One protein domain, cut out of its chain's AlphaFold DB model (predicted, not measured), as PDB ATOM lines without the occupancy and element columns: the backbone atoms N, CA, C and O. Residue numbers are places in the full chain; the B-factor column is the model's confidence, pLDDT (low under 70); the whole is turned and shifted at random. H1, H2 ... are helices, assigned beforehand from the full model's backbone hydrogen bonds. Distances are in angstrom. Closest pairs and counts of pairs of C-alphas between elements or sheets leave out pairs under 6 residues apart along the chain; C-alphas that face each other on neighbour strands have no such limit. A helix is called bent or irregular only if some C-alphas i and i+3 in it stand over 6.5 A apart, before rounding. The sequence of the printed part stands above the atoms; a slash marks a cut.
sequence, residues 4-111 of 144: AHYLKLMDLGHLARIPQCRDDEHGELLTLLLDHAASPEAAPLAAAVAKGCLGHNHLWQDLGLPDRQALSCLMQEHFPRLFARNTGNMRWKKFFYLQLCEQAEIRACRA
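AT A GLANCE: This is residues 4 to 111 of the 144 residues of an uncharacterized protein of Azospira sp. I13 (UniProt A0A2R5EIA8). The model is a cluster of mostly crossed helices built on a helical hairpin, H3 and H4, with H4 nearest the middle. Short helices H1 and H2 lie at one end, H6 runs along another side of the cluster with H7 turned off its end, and H8 crosses H3 near the opposite end, followed by a tail of residues 104 to 111 with no named element. The printed part has 108 residues with eight named helices, H1 to H8 in chain order, and no named strand, an all-helix class. It is compact, with a radius of gyration of the C-alphas of 13.1 A and spans of 39 by 30 by 25 A.

HOW THE PARTS SIT: H4, residues 40 to 53, is the hub and touches four other helices. H3, residues 23 to 35, forms a hairpin with it, opposite ways at a steep tilt of 37 degrees, only just steep; their closest C-alphas, of Leu 29 and Ala 50, are 5.2 A apart. H2, residues 12 to 17, touches H4 residues 48 to 52 alone, closest at Leu 15 and Gly 52, C-alphas 6.2 A apart. H1, residues 4 to 9, only just touches H4, with 3 pairs of C-alphas within 8 A, closest at Leu 7 and Leu 45, 7.0 A. H5, residues 59 to 62, touches H4 only at the corner, the C-alphas of Gly 52 and Asp 62 being 5.2 A apart. H6, residues 68 to 78, only just touches H5, with 3 pairs of C-alphas within 8 A, closest at Trp 60 and Arg 68, 5.6 A. H7, residues 80 to 85, touches H6 at a steep tilt of 61 degrees, opposite ways, closest at Gln 76 and Phe 83, C-alphas 5.3 A apart. H8, residues 92 to 103, touches H3 about perpendicular at 89 degrees, closest at Leu 29 and Phe 96, C-alphas 7.2 A apart. H7 and H8 are near each other, while H6 and H8 are apart. Each O i to N i+4 pair is within hydrogen-bond range in H1, H3, H6, H7 and H8, against 1 of 2 in H2 and 8 of 10 in H4; H5 is too short for such a pair.

IN THESE COORDINATES: H4 is 20.5 A long and irregular, C-alphas 41 and 44 being 7.2 A apart; C-alpha 40 is at (-27.224, 24.532, -16.465). H3 is 18.2 A long, H8 16.7 A and H6 15.4 A. H1 begins at C-alpha 4, (-20.526, 14.100, -13.700), and H8 ends at C-alpha 103, (-26.772, 40.423, -1.330).

THE WHOLE: The two C-alphas farthest apart, of Lys 8 and Ala 111, are 40.2 A apart. The printed part has no cut and no long link; H7 to H8 is short and the other links are tight. Mean pLDDT of the printed part is 92.4, with residues 20 to 23 under 70.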
ATOM      1  N   ALA A   4     -20.404  15.507 -14.067       87.62
ATOM      2  CA  ALA A   4     -20.526  14.100 -13.700       87.62
ATOM      3  C   ALA A   4     -19.236  13.482 -13.131       87.62
ATOM      4  O   ALA A   4     -19.309  12.489 -12.412       87.62
ATOM      5  N   HIS A   5     -18.058  14.026 -13.448       91.56
ATOM      6  CA  HIS A   5     -16.806  13.555 -12.860       91.56
ATOM      7  C   HIS A   5     -16.744  13.894 -11.370       91.56
ATOM      8  O   HIS A   5     -16.516  13.009 -10.552       91.56
ATOM      9  N   TYR A   6     -17.000  15.154 -11.015       91.19
ATOM     10  CA  TYR A   6     -16.967  15.601  -9.626       91.19
ATOM     11  C   TYR A   6     -18.032  14.902  -8.781       91.19
ATOM     12  O   TYR A   6     -17.726  14.450  -7.683       91.19
ATOM     13  N   LEU A   7     -19.241  14.703  -9.315       90.56
ATOM     14  CA  LEU A   7     -20.300  13.971  -8.610       90.56
ATOM     15  C   LEU A   7     -19.899  12.535  -8.244       90.56
ATOM     16  O   LEU A   7     -20.285  12.050  -7.188       90.56
ATOM     17  N   LYS A   8     -19.102  11.859  -9.083       90.88
ATOM     18  CA  LYS A   8     -18.588  10.509  -8.779       90.88
ATOM     19  C   LYS A   8     -17.546  10.503  -7.662       90.88
ATOM     20  O   LYS A   8     -17.344   9.466  -7.042       90.88
ATOM     21  N   LEU A   9     -16.864  11.626  -7.441       88.69
ATOM     22  CA  LEU A   9     -15.915  11.783  -6.340       88.69
ATOM     23  C   LEU A   9     -16.613  12.116  -5.019       88.69
ATOM     24  O   LEU A   9     -16.010  11.933  -3.964       88.69
ATOM     25  N   MET A  10     -17.841  12.637  -5.078       92.94
ATOM     26  CA  MET A  10     -18.562  13.104  -3.903       92.94
ATOM     27  C   MET A  10     -19.189  11.962  -3.100       92.94
ATOM     28  O   MET A  10     -19.681  10.981  -3.657       92.94
ATOM     29  N   ASP A  11     -19.252  12.131  -1.779       90.94
ATOM     30  CA  ASP A  11     -19.984  11.219  -0.895       90.94
ATOM     31  C   ASP A  11     -21.461  11.636  -0.799       90.94
ATOM     32  O   ASP A  11     -21.903  12.296   0.144       90.94
ATOM     33  N   LEU A  12     -22.247  11.247  -1.808       88.44
ATOM     34  CA  LEU A  12     -23.683  11.550  -1.863       88.44
ATOM     35  C   LEU A  12     -24.463  10.929  -0.690       88.44
ATOM     36  O   LEU A  12     -25.490  11.469  -0.277       88.44
ATOM     37  N   GLY A  13     -23.974   9.816  -0.132       88.06
ATOM     38  CA  GLY A  13     -24.573   9.172   1.036       88.06
ATOM     39  C   GLY A  13     -24.383   9.998   2.307       88.06
ATOM     40  O   GLY A  13     -25.310  10.111   3.109       88.06
ATOM     41  N   HIS A  14     -23.209  10.606   2.486       90.19
ATOM     42  CA  HIS A  14     -22.960  11.575   3.556       90.19
ATOM     43  C   HIS A  14     -23.790  12.843   3.384       90.19
ATOM     44  O   HIS A  14     -24.483  13.229   4.323       90.19
ATOM     45  N   LEU A  15     -23.820  13.428   2.183       90.00
ATOM     46  CA  LEU A  15     -24.632  14.618   1.904       90.00
ATOM     47  C   LEU A  15     -26.116  14.399   2.232       90.00
ATOM     48  O   LEU A  15     -26.747  15.281   2.809       90.00
ATOM     49  N   ALA A  16     -26.667  13.218   1.940       88.75
ATOM     50  CA  ALA A  16     -28.051  12.878   2.274       88.75
ATOM     51  C   ALA A  16     -28.336  12.851   3.791       88.75
ATOM     52  O   ALA A  16     -29.472  13.086   4.197       88.75
ATOM     53  N   ARG A  17     -27.324  12.595   4.633       89.50
ATOM     54  CA  ARG A  17     -27.455  12.561   6.101       89.50
ATOM     55  C   ARG A  17     -27.306  13.928   6.766       89.50
ATOM     56  O   ARG A  17     -27.659  14.051   7.935       89.50
ATOM     57  N   ILE A  18     -26.794  14.939   6.061       87.44
ATOM     58  CA  ILE A  18     -26.675  16.297   6.606       87.44
ATOM     59  C   ILE A  18     -28.096  16.836   6.875       87.44
ATOM     60  O   ILE A  18     -28.889  16.927   5.928       87.44
ATOM     61  N   PRO A  19     -28.457  17.177   8.128       77.81
ATOM     62  CA  PRO A  19     -29.805  17.635   8.464       77.81
ATOM     63  C   PRO A  19     -30.202  18.910   7.707       77.81
ATOM     64  O   PRO A  19     -29.391  19.815   7.533       77.81
ATOM     65  N   GLN A  20     -31.466  19.003   7.282       65.50
ATOM     66  CA  GLN A  20     -32.051  20.209   6.668       65.50
ATOM     67  C   GLN A  20     -32.767  21.062   7.718       65.50
ATOM     68  O   GLN A  20     -33.928  21.402   7.562       65.50
ATOM     69  N   CYS A  21     -32.124  21.393   8.841       58.03
ATOM     70  CA  CYS A  21     -32.821  22.168   9.879       58.03
ATOM     71  C   CYS A  21     -33.072  23.643   9.492       58.03
ATOM     72  O   CYS A  21     -33.618  24.390  10.300       58.03
ATOM     73  N   ARG A  22     -32.653  24.067   8.290       63.22
ATOM     74  CA  ARG A  22     -32.663  25.452   7.798       63.22
ATOM     75  C   ARG A  22     -32.933  25.481   6.289       63.22
ATOM     76  O   ARG A  22     -32.029  25.749   5.500       63.22
ATOM     77  N   ASP A  23     -34.153  25.138   5.886       67.81
ATOM     78  CA  ASP A  23     -34.536  25.098   4.464       67.81
ATOM     79  C   ASP A  23     -34.284  26.438   3.750       67.81
ATOM     80  O   ASP A  23     -33.824  26.440   2.606       67.81
ATOM     81  N   ASP A  24     -34.466  27.557   4.460       84.06
ATOM     82  CA  ASP A  24     -34.176  28.905   3.956       84.06
ATOM     83  C   ASP A  24     -32.691  29.060   3.575       84.06
ATOM     84  O   ASP A  24     -32.372  29.435   2.449       84.06
ATOM     85  N   GLU A  25     -31.771  28.663   4.461       91.44
ATOM     86  CA  GLU A  25     -30.319  28.774   4.239       91.44
ATOM     87  C   GLU A  25     -29.849  27.913   3.058       91.44
ATOM     88  O   GLU A  25     -29.035  28.338   2.236       91.44
ATOM     89  N   HIS A  26     -30.376  26.689   2.946       93.62
ATOM     90  CA  HIS A  26     -30.091  25.829   1.802       93.62
ATOM     91  C   HIS A  26     -30.558  26.466   0.487       93.62
ATOM     92  O   HIS A  26     -29.829  26.435  -0.507       93.62
ATOM     93  N   GLY A  27     -31.775  27.019   0.477       94.69
ATOM     94  CA  GLY A  27     -32.362  27.670  -0.690       94.69
ATOM     95  C   GLY A  27     -31.563  28.890  -1.147       94.69
ATOM     96  O   GLY A  27     -31.304  29.038  -2.343       94.69
ATOM     97  N   GLU A  28     -31.111  29.719  -0.206       95.56
ATOM     98  CA  GLU A  28     -30.262  30.884  -0.477       95.56
ATOM     99  C   GLU A  28     -28.915  30.477  -1.089       95.56
ATOM    100  O   GLU A  28     -28.520  30.996  -2.135       95.56
ATOM    101  N   LEU A  29     -28.233  29.488  -0.496       97.06
ATOM    102  CA  LEU A  29     -26.966  28.964  -1.020       97.06
ATOM    103  C   LEU A  29     -27.128  28.351  -2.415       97.06
ATOM    104  O   LEU A  29     -26.295  28.582  -3.295       97.06
ATOM    105  N   LEU A  30     -28.190  27.571  -2.628       97.25
ATOM    106  CA  LEU A  30     -28.481  26.965  -3.924       97.25
ATOM    107  C   LEU A  30     -28.732  28.037  -4.987       97.25
ATOM    108  O   LEU A  30     -28.165  27.954  -6.074       97.25
ATOM    109  N   THR A  31     -29.533  29.052  -4.662       97.56
ATOM    110  CA  THR A  31     -29.821  30.176  -5.562       97.56
ATOM    111  C   THR A  31     -28.536  30.914  -5.927       97.56
ATOM    112  O   THR A  31     -28.226  31.051  -7.110       97.56
ATOM    113  N   LEU A  32     -27.712  31.270  -4.932       98.12
ATOM    114  CA  LEU A  32     -26.409  31.905  -5.146       98.12
ATOM    115  C   LEU A  32     -25.526  31.106  -6.120       98.12
ATOM    116  O   LEU A  32     -24.903  31.687  -7.013       98.12
ATOM    117  N   LEU A  33     -25.446  29.785  -5.942       98.44
ATOM    118  CA  LEU A  33     -24.617  28.910  -6.776       98.44
ATOM    119  C   LEU A  33     -25.174  28.767  -8.195       98.44
ATOM    120  O   LEU A  33     -24.397  28.812  -9.147       98.44
ATOM    121  N   LEU A  34     -26.492  28.622  -8.352       98.31
ATOM    122  CA  LEU A  34     -27.144  28.529  -9.662       98.31
ATOM    123  C   LEU A  34     -26.980  29.822 -10.469       98.31
ATOM    124  O   LEU A  34     -26.624  29.753 -11.645       98.31
ATOM    125  N   ASP A  35     -27.121  30.987  -9.834       98.06
ATOM    126  CA  ASP A  35     -26.935  32.302 -10.469       98.06
ATOM    127  C   ASP A  35     -25.508  32.526 -11.000       98.06
ATOM    128  O   ASP A  35     -25.263  33.369 -11.872       98.06
ATOM    129  N   HIS A  36     -24.540  31.776 -10.469       98.06
ATOM    130  CA  HIS A  36     -23.128  31.856 -10.839       98.06
ATOM    131  C   HIS A  36     -22.605  30.602 -11.550       98.06
ATOM    132  O   HIS A  36     -21.397  30.507 -11.801       98.06
ATOM    133  N   ALA A  37     -23.483  29.655 -11.886       97.81
ATOM    134  CA  ALA A  37     -23.119  28.453 -12.614       97.81
ATOM    135  C   ALA A  37     -22.647  28.802 -14.034       97.81
ATOM    136  O   ALA A  37     -23.254  29.613 -14.734       97.81
ATOM    137  N   ALA A  38     -21.566  28.165 -14.488       97.25
ATOM    138  CA  ALA A  38     -21.062  28.338 -15.851       97.25
ATOM    139  C   ALA A  38     -22.028  27.783 -16.915       97.25
ATOM    140  O   ALA A  38     -22.018  28.233 -18.061       97.25
ATOM    141  N   SER A  39     -22.838  26.787 -16.547       96.50
ATOM    142  CA  SER A  39     -23.853  26.179 -17.403       96.50
ATOM    143  C   SER A  39     -24.963  25.525 -16.563       96.50
ATOM    144  O   SER A  39     -24.728  25.183 -15.400       96.50
ATOM    145  N   PRO A  40     -26.151  25.268 -17.145       95.00
ATOM    146  CA  PRO A  40     -27.224  24.532 -16.465       95.00
ATOM    147  C   PRO A  40     -26.823  23.121 -16.009       95.00
ATOM    148  O   PRO A  40     -27.359  22.604 -15.032       95.00
ATOM    149  N   GLU A  41     -25.847  22.495 -16.674       94.94
ATOM    150  CA  GLU A  41     -25.346  21.157 -16.326       94.94
ATOM    151  C   GLU A  41     -24.639  21.116 -14.962       94.94
ATOM    152  O   GLU A  41     -24.483  20.043 -14.380       94.94
ATOM    153  N   ALA A  42     -24.225  22.269 -14.425       96.25
ATOM    154  CA  ALA A  42     -23.641  22.371 -13.092       96.25
ATOM    155  C   ALA A  42     -24.692  22.385 -11.966       96.25
ATOM    156  O   ALA A  42     -24.315  22.361 -10.795       96.25
ATOM    157  N   ALA A  43     -25.997  22.376 -12.270       97.12
ATOM    158  CA  ALA A  43     -27.053  22.408 -11.254       97.12
ATOM    159  C   ALA A  43     -26.947  21.292 -10.188       97.12
ATOM    160  O   ALA A  43     -27.088  21.597  -9.002       97.12
ATOM    161  N   PRO A  44     -26.613  20.028 -10.525       97.25
ATOM    162  CA  PRO A  44     -26.398  19.003  -9.503       97.25
ATOM    163  C   PRO A  44     -25.184  19.292  -8.606       97.25
ATOM    164  O   PRO A  44     -25.206  18.962  -7.422       97.25
ATOM    165  N   LEU A  45     -24.137  19.935  -9.141       98.00
ATOM    166  CA  LEU A  45     -23.000  20.383  -8.333       98.00
ATOM    167  C   LEU A  45     -23.407  21.522  -7.402       98.00
ATOM    168  O   LEU A  45     -23.011  21.505  -6.242       98.00
ATOM    169  N   ALA A  46     -24.216  22.473  -7.874       98.12
ATOM    170  CA  ALA A  46     -24.736  23.557  -7.043       98.12
ATOM    171  C   ALA A  46     -25.528  22.998  -5.849       98.12
ATOM    172  O   ALA A  46     -25.272  23.381  -4.711       98.12
ATOM    173  N   ALA A  47     -26.402  22.016  -6.090       96.88
ATOM    174  CA  ALA A  47     -27.138  21.328  -5.031       96.88
ATOM    175  C   ALA A  47     -26.210  20.607  -4.039       96.88
ATOM    176  O   ALA A  47     -26.382  20.741  -2.828       96.88
ATOM    177  N   ALA A  48     -25.195  19.887  -4.526       97.12
ATOM    178  CA  ALA A  48     -24.241  19.201  -3.657       97.12
ATOM    179  C   ALA A  48     -23.419  20.184  -2.805       97.12
ATOM    180  O   ALA A  48     -23.266  19.980  -1.602       97.12
ATOM    181  N   VAL A  49     -22.930  21.273  -3.407       98.00
ATOM    182  CA  VAL A  49     -22.157  22.325  -2.730       98.00
ATOM    183  C   VAL A  49     -23.009  23.047  -1.685       98.00
ATOM    184  O   VAL A  49     -22.560  23.183  -0.546       98.00
ATOM    185  N   ALA A  50     -24.243  23.436  -2.021       96.94
ATOM    186  CA  ALA A  50     -25.184  24.033  -1.070       96.94
ATOM    187  C   ALA A  50     -25.445  23.093   0.114       96.94
ATOM    188  O   ALA A  50     -25.333  23.493   1.271       96.94
ATOM    189  N   LYS A  51     -25.701  21.809  -0.162       95.81
ATOM    190  CA  LYS A  51     -25.926  20.795   0.872       95.81
ATOM    191  C   LYS A  51     -24.707  20.597   1.775       95.81
ATOM    192  O   LYS A  51     -24.855  20.538   2.993       95.81
ATOM    193  N   GLY A  52     -23.506  20.531   1.197       95.75
ATOM    194  CA  GLY A  52     -22.252  20.381   1.937       95.75
ATOM    195  C   GLY A  52     -21.933  21.574   2.845       95.75
ATOM    196  O   GLY A  52     -21.263  21.407   3.866       95.75
ATOM    197  N   CYS A  53     -22.437  22.773   2.533       96.25
ATOM    198  CA  CYS A  53     -22.275  23.948   3.394       96.25
ATOM    199  C   CYS A  53     -22.953  23.781   4.758       96.25
ATOM    200  O   CYS A  53     -22.395  24.243   5.750       96.25
ATOM    201  N   LEU A  54     -24.064  23.041   4.821       94.19
ATOM    202  CA  LEU A  54     -24.814  22.780   6.056       94.19
ATOM    203  C   LEU A  54     -24.135  21.747   6.974       94.19
ATOM    204  O   LEU A  54     -24.569  21.539   8.106       94.19
ATOM    205  N   GLY A  55     -23.094  21.061   6.492       92.50
ATOM    206  CA  GLY A  55     -22.296  20.146   7.303       92.50
ATOM    207  C   GLY A  55     -21.374  20.878   8.283       92.50
ATOM    208  O   GLY A  55     -21.112  22.076   8.155       92.50
ATOM    209  N   HIS A  56     -20.841  20.146   9.261       91.56
ATOM    210  CA  HIS A  56     -19.993  20.709  10.320       91.56
ATOM    211  C   HIS A  56     -18.490  20.701  10.002       91.56
ATOM    212  O   HIS A  56     -17.720  21.307  10.744       91.56
ATOM    213  N   ASN A  57     -18.059  20.037   8.925       92.88
ATOM    214  CA  ASN A  57     -16.644  19.915   8.572       92.88
ATOM    215  C   ASN A  57     -16.227  20.991   7.559       92.88
ATOM    216  O   ASN A  57     -17.007  21.873   7.186       92.88
ATOM    217  N   HIS A  58     -14.991  20.917   7.065       95.00
ATOM    218  CA  HIS A  58     -14.612  21.681   5.880       95.00
ATOM    219  C   HIS A  58     -15.475  21.265   4.684       95.00
ATOM    220  O   HIS A  58     -15.860  20.104   4.549       95.00
ATOM    221  N   LEU A  59     -15.777  22.201   3.781       96.94
ATOM    222  CA  LEU A  59     -16.688  21.918   2.664       96.94
ATOM    223  C   LEU A  59     -16.192  20.767   1.790       96.94
ATOM    224  O   LEU A  59     -16.975  19.919   1.385       96.94
ATOM    225  N   TRP A  60     -14.886  20.706   1.530       96.44
ATOM    226  CA  TRP A  60     -14.310  19.629   0.734       96.44
ATOM    227  C   TRP A  60     -14.485  18.258   1.414       96.44
ATOM    228  O   TRP A  60     -14.743  17.277   0.723       96.44
ATOM    229  N   GLN A  61     -14.431  18.196   2.749       95.69
ATOM    230  CA  GLN A  61     -14.677  16.977   3.525       95.69
ATOM    231  C   GLN A  61     -16.143  16.560   3.460       95.69
ATOM    232  O   GLN A  61     -16.421  15.402   3.165       95.69
ATOM    233  N   ASP A  62     -17.066  17.500   3.681       95.81
ATOM    234  CA  ASP A  62     -18.508  17.233   3.609       95.81
ATOM    235  C   ASP A  62     -18.974  16.896   2.186       95.81
ATOM    236  O   ASP A  62     -19.950  16.180   2.004       95.81
ATOM    237  N   LEU A  63     -18.258  17.354   1.162       95.69
ATOM    238  CA  LEU A  63     -18.470  16.902  -0.210       95.69
ATOM    239  C   LEU A  63     -17.844  15.535  -0.484       95.69
ATOM    240  O   LEU A  63     -18.168  14.922  -1.491       95.69
ATOM    241  N   GLY A  64     -16.946  15.045   0.371       94.88
ATOM    242  CA  GLY A  64     -16.194  13.813   0.149       94.88
ATOM    243  C   GLY A  64     -15.039  13.956  -0.846       94.88
ATOM    244  O   GLY A  64     -14.522  12.943  -1.308       94.88
ATOM    245  N   LEU A  65     -14.610  15.178  -1.177       94.94
ATOM    246  CA  LEU A  65     -13.467  15.457  -2.053       94.94
ATOM    247  C   LEU A  65     -12.129  15.092  -1.371       94.94
ATOM    248  O   LEU A  65     -12.070  14.980  -0.147       94.94
ATOM    249  N   PRO A  66     -11.045  14.839  -2.137       92.88
ATOM    250  CA  PRO A  66      -9.747  14.478  -1.555       92.88
ATOM    251  C   PRO A  66      -9.109  15.603  -0.734       92.88
ATOM    252  O   PRO A  66      -8.451  15.325   0.260       92.88
ATOM    253  N   ASP A  67      -9.271  16.852  -1.159       93.94
ATOM    254  CA  ASP A  67      -8.642  18.003  -0.529       93.94
ATOM    255  C   ASP A  67      -9.333  19.307  -0.962       93.94
ATOM    256  O   ASP A  67     -10.237  19.342  -1.810       93.94
ATOM    257  N   ARG A  68      -8.874  20.412  -0.371       95.25
ATOM    258  CA  ARG A  68      -9.301  21.769  -0.717       95.25
ATOM    259  C   ARG A  68      -8.962  22.158  -2.160       95.25
ATOM    260  O   ARG A  68      -9.679  22.973  -2.750       95.25
ATOM    261  N   GLN A  69      -7.887  21.621  -2.736       94.00
ATOM    262  CA  GLN A  69      -7.473  21.962  -4.096       94.00
ATOM    263  C   GLN A  69      -8.473  21.412  -5.117       94.00
ATOM    264  O   GLN A  69      -8.885  22.148  -6.007       94.00
ATOM    265  N   ALA A  70      -8.947  20.178  -4.942       95.62
ATOM    266  CA  ALA A  70      -9.987  19.577  -5.770       95.62
ATOM    267  C   ALA A  70     -11.297  20.373  -5.712       95.62
ATOM    268  O   ALA A  70     -11.931  20.588  -6.745       95.62
ATOM    269  N   LEU A  71     -11.678  20.869  -4.529       97.25
ATOM    270  CA  LEU A  71     -12.808  21.792  -4.405       97.25
ATOM    271  C   LEU A  71     -12.549  23.101  -5.161       97.25
ATOM    272  O   LEU A  71     -13.425  23.592  -5.862       97.25
ATOM    273  N   SER A  72     -11.344  23.656  -5.066       95.88
ATOM    274  CA  SER A  72     -11.001  24.905  -5.755       95.88
ATOM    275  C   SER A  72     -10.999  24.744  -7.282       95.88
ATOM    276  O   SER A  72     -11.498  25.630  -7.970       95.88
ATOM    277  N   CYS A  73     -10.544  23.602  -7.812       96.62
ATOM    278  CA  CYS A  73     -10.666  23.258  -9.234       96.62
ATOM    279  C   CYS A  73     -12.136  23.140  -9.665       96.62
ATOM    280  O   CYS A  73     -12.527  23.736 -10.666       96.62
ATOM    281  N   LEU A  74     -12.978  22.459  -8.874       97.88
ATOM    282  CA  LEU A  74     -14.424  22.389  -9.119       97.88
ATOM    283  C   LEU A  74     -15.030  23.794  -9.223       97.88
ATOM    284  O   LEU A  74     -15.755  24.087 -10.176       97.88
ATOM    285  N   MET A  75     -14.704  24.673  -8.271       98.19
ATOM    286  CA  MET A  75     -15.192  26.053  -8.257       98.19
ATOM    287  C   MET A  75     -14.688  26.856  -9.457       98.19
ATOM    288  O   MET A  75     -15.468  27.584 -10.063       98.19
ATOM    289  N   GLN A  76     -13.418  26.707  -9.836       97.56
ATOM    290  CA  GLN A  76     -12.848  27.377 -11.006       97.56
ATOM    291  C   GLN A  76     -13.544  26.958 -12.304       97.56
ATOM    292  O   GLN A  76     -13.812  27.800 -13.158       97.56
ATOM    293  N   GLU A  77     -13.840  25.670 -12.459       97.62
ATOM    294  CA  GLU A  77     -14.393  25.120 -13.694       97.62
ATOM    295  C   GLU A  77     -15.900  25.352 -13.840       97.62
ATOM    296  O   GLU A  77     -16.373  25.647 -14.937       97.62
ATOM    297  N   HIS A  78     -16.661  25.216 -12.751       98.25
ATOM    298  CA  HIS A  78     -18.127  25.218 -12.803       98.25
ATOM    299  C   HIS A  78     -18.771  26.484 -12.235       98.25
ATOM    300  O   HIS A  78     -19.920  26.776 -12.570       98.25
ATOM    301  N   PHE A  79     -18.032  27.267 -11.447       98.31
ATOM    302  CA  PHE A  79     -18.488  28.524 -10.850       98.31
ATOM    303  C   PHE A  79     -17.417  29.631 -10.989       98.31
ATOM    304  O   PHE A  79     -17.060  30.286 -10.001       98.31
ATOM    305  N   PRO A  80     -16.883  29.877 -12.206       97.88
ATOM    306  CA  PRO A  80     -15.692  30.704 -12.425       97.88
ATOM    307  C   PRO A  80     -15.845  32.138 -11.907       97.88
ATOM    308  O   PRO A  80     -14.874  32.742 -11.456       97.88
ATOM    309  N   ARG A  81     -17.070  32.685 -11.924       97.31
ATOM    310  CA  ARG A  81     -17.362  34.020 -11.381       97.31
ATOM    311  C   ARG A  81     -17.203  34.071  -9.862       97.31
ATOM    312  O   ARG A  81     -16.632  35.032  -9.359       97.31
ATOM    313  N   LEU A  82     -17.672  33.054  -9.135       97.75
ATOM    314  CA  LEU A  82     -17.454  32.955  -7.687       97.75
ATOM    315  C   LEU A  82     -15.975  32.713  -7.382       97.75
ATOM    316  O   LEU A  82     -15.433  33.338  -6.474       97.75
ATOM    317  N   PHE A  83     -15.307  31.879  -8.181       97.56
ATOM    318  CA  PHE A  83     -13.877  31.631  -8.031       97.56
ATOM    319  C   PHE A  83     -13.033  32.895  -8.187       97.56
ATOM    320  O   PHE A  83     -12.237  33.208  -7.306       97.56
ATOM    321  N   ALA A  84     -13.261  33.673  -9.247       96.62
ATOM    322  CA  ALA A  84     -12.546  34.925  -9.483       96.62
ATOM    323  C   ALA A  84     -12.773  35.972  -8.376       96.62
ATOM    324  O   ALA A  84     -11.914  36.821  -8.148       96.62
ATOM    325  N   ARG A  85     -13.919  35.920  -7.684       95.50
ATOM    326  CA  ARG A  85     -14.252  36.826  -6.574       95.50
ATOM    327  C   ARG A  85     -13.620  36.409  -5.244       95.50
ATOM    328  O   ARG A  85     -13.394  37.273  -4.401       95.50
ATOM    329  N   ASN A  86     -13.289  35.133  -5.052       94.88
ATOM    330  CA  ASN A  86     -12.602  34.648  -3.851       94.88
ATOM    331  C   ASN A  86     -11.076  34.883  -3.935       94.88
ATOM    332  O   ASN A  86     -10.273  33.951  -3.906       94.88
ATOM    333  N   THR A  87     -10.663  36.147  -4.061       83.50
ATOM    334  CA  THR A  87      -9.275  36.556  -4.362       83.50
ATOM    335  C   THR A  87      -8.266  36.247  -3.253       83.50
ATOM    336  O   THR A  87      -7.082  36.083  -3.532       83.50
ATOM    337  N   GLY A  88      -8.716  36.149  -1.999       83.31
ATOM    338  CA  GLY A  88      -7.867  35.873  -0.837       83.31
ATOM    339  C   GLY A  88      -7.748  34.394  -0.470       83.31
ATOM    340  O   GLY A  88      -7.207  34.093   0.590       83.31
ATOM    341  N   ASN A  89      -8.293  33.481  -1.286       86.88
ATOM    342  CA  ASN A  89      -8.437  32.068  -0.930       86.88
ATOM    343  C   ASN A  89      -9.086  31.920   0.462       86.88
ATOM    344  O   ASN A  89      -8.565  31.262   1.367       86.88
ATOM    345  N   MET A  90     -10.219  32.593   0.659       94.06
ATOM    346  CA  MET A  90     -11.047  32.428   1.846       94.06
ATOM    347  C   MET A  90     -11.630  31.012   1.851       94.06
ATOM    348  O   MET A  90     -11.880  30.430   0.788       94.06
ATOM    349  N   ARG A  91     -11.875  30.446   3.037       96.12
ATOM    350  CA  ARG A  91     -12.585  29.165   3.166       96.12
ATOM    351  C   ARG A  91     -13.938  29.267   2.460       96.12
ATOM    352  O   ARG A  91     -14.699  30.199   2.717       96.12
ATOM    353  N   TRP A  92     -14.258  28.302   1.596       97.50
ATOM    354  CA  TRP A  92     -15.403  28.401   0.682       97.50
ATOM    355  C   TRP A  92     -16.743  28.641   1.383       97.50
ATOM    356  O   TRP A  92     -17.489  29.512   0.946       97.50
ATOM    357  N   LYS A  93     -17.017  27.960   2.509       96.25
ATOM    358  CA  LYS A  93     -18.243  28.209   3.292       96.25
ATOM    359  C   LYS A  93     -18.315  29.677   3.720       96.25
ATOM    360  O   LYS A  93     -19.287  30.358   3.421       96.25
ATOM    361  N   LYS A  94     -17.255  30.190   4.359       95.19
ATOM    362  CA  LYS A  94     -17.185  31.586   4.822       95.19
ATOM    363  C   LYS A  94     -17.354  32.578   3.668       95.19
ATOM    364  O   LYS A  94     -18.049  33.574   3.839       95.19
ATOM    365  N   PHE A  95     -16.771  32.282   2.506       96.56
ATOM    366  CA  PHE A  95     -16.956  33.088   1.304       96.56
ATOM    367  C   PHE A  95     -18.424  33.114   0.855       96.56
ATOM    368  O   PHE A  95     -18.958  34.198   0.663       96.56
ATOM    369  N   PHE A  96     -19.110  31.972   0.752       97.25
ATOM    370  CA  PHE A  96     -20.524  31.950   0.350       97.25
ATOM    371  C   PHE A  96     -21.429  32.707   1.325       97.25
ATOM    372  O   PHE A  96     -22.265  33.489   0.887       97.25
ATOM    373  N   TYR A  97     -21.221  32.566   2.635       94.62
ATOM    374  CA  TYR A  97     -21.989  33.344   3.613       94.62
ATOM    375  C   TYR A  97     -21.716  34.844   3.518       94.62
ATOM    376  O   TYR A  97     -22.643  35.638   3.644       94.62
ATOM    377  N   LEU A  98     -20.471  35.247   3.238       93.25
ATOM    378  CA  LEU A  98     -20.161  36.647   2.955       93.25
ATOM    379  C   LEU A  98     -20.938  37.147   1.727       93.25
ATOM    380  O   LEU A  98     -21.483  38.244   1.769       93.25
ATOM    381  N   GLN A  99     -21.044  36.332   0.674       94.94
ATOM    382  CA  GLN A  99     -21.816  36.664  -0.526       94.94
ATOM    383  C   GLN A  99     -23.312  36.842  -0.250       94.94
ATOM    384  O   GLN A  99     -23.904  37.804  -0.732       94.94
ATOM    385  N   LEU A 100     -23.906  35.968   0.567       95.06
ATOM    386  CA  LEU A 100     -25.304  36.107   0.982       95.06
ATOM    387  C   LEU A 100     -25.522  37.373   1.824       95.06
ATOM    388  O   LEU A 100     -26.468  38.119   1.587       95.06
ATOM    389  N   CYS A 101     -24.615  37.675   2.760       93.00
ATOM    390  CA  CYS A 101     -24.684  38.923   3.521       93.00
ATOM    391  C   CYS A 101     -24.566  40.162   2.620       93.00
ATOM    392  O   CYS A 101     -25.305  41.120   2.827       93.00
ATOM    393  N   GLU A 102     -23.678  40.146   1.622       91.19
ATOM    394  CA  GLU A 102     -23.545  41.230   0.639       91.19
ATOM    395  C   GLU A 102     -24.841  41.437  -0.160       91.19
ATOM    396  O   GLU A 102     -25.274  42.577  -0.317       91.19
ATOM    397  N   GLN A 103     -25.487  40.357  -0.617       92.25
ATOM    398  CA  GLN A 103     -26.772  40.423  -1.330       92.25
ATOM    399  C   GLN A 103     -27.912  40.959  -0.455       92.25
ATOM    400  O   GLN A 103     -28.775  41.675  -0.953       92.25
ATOM    401  N   ALA A 104     -27.894  40.647   0.841       90.69
ATOM    402  CA  ALA A 104     -28.849  41.159   1.821       90.69
ATOM    403  C   ALA A 104     -28.519  42.582   2.323       90.69
ATOM    404  O   ALA A 104     -29.186  43.077   3.229       90.69
ATOM    405  N   GLU A 105     -27.466  43.219   1.794       89.12
ATOM    406  CA  GLU A 105     -26.949  44.520   2.251       89.12
ATOM    407  C   GLU A 105     -26.568  44.535   3.750       89.12
ATOM    408  O   GLU A 105     -26.511  45.579   4.409       89.12
ATOM    409  N   ILE A 106     -26.247  43.360   4.300       86.19
ATOM    410  CA  ILE A 106     -25.823  43.162   5.685       86.19
ATOM    411  C   ILE A 106     -24.300  43.242   5.767       86.19
ATOM    412  O   ILE A 106     -23.556  42.555   5.066       86.19
ATOM    413  N   ARG A 107     -23.800  44.029   6.725       80.94
ATOM    414  CA  ARG A 107     -22.368  44.055   7.043       80.94
ATOM    415  C   ARG A 107     -21.962  42.817   7.842       80.94
ATOM    416  O   ARG A 107     -22.051  42.814   9.067       80.94
ATOM    417  N   ALA A 108     -21.455  41.799   7.148       79.31
ATOM    418  CA  ALA A 108     -20.947  40.567   7.764       79.31
ATOM    419  C   ALA A 108     -19.745  40.801   8.699       79.31
ATOM    420  O   ALA A 108     -19.614  40.153   9.735       79.31
ATOM    421  N   CYS A 109     -18.856  41.732   8.341       81.50
ATOM    422  CA  CYS A 109     -17.650  42.052   9.102       81.50
ATOM    423  C   CYS A 109     -17.663  43.518   9.553       81.50
ATOM    424  O   CYS A 109     -18.049  44.410   8.799       81.50
ATOM    425  N   ARG A 110     -17.221  43.774  10.791       79.06
ATOM    426  CA  ARG A 110     -17.094  45.133  11.355       79.06
ATOM    427  C   ARG A 110     -15.756  45.803  11.033       79.06
ATOM    428  O   ARG A 110     -15.650  47.018  11.168       79.06
ATOM    429  N   ALA A 111     -14.741  45.029  10.648       82.19
ATOM    430  CA  ALA A 111     -13.442  45.573  10.277       82.19
ATOM    431  C   ALA A 111     -13.532  46.309   8.924       82.19
ATOM    432  O   ALA A 111     -14.262  45.858   8.041       82.19
TER     433      ALA A 111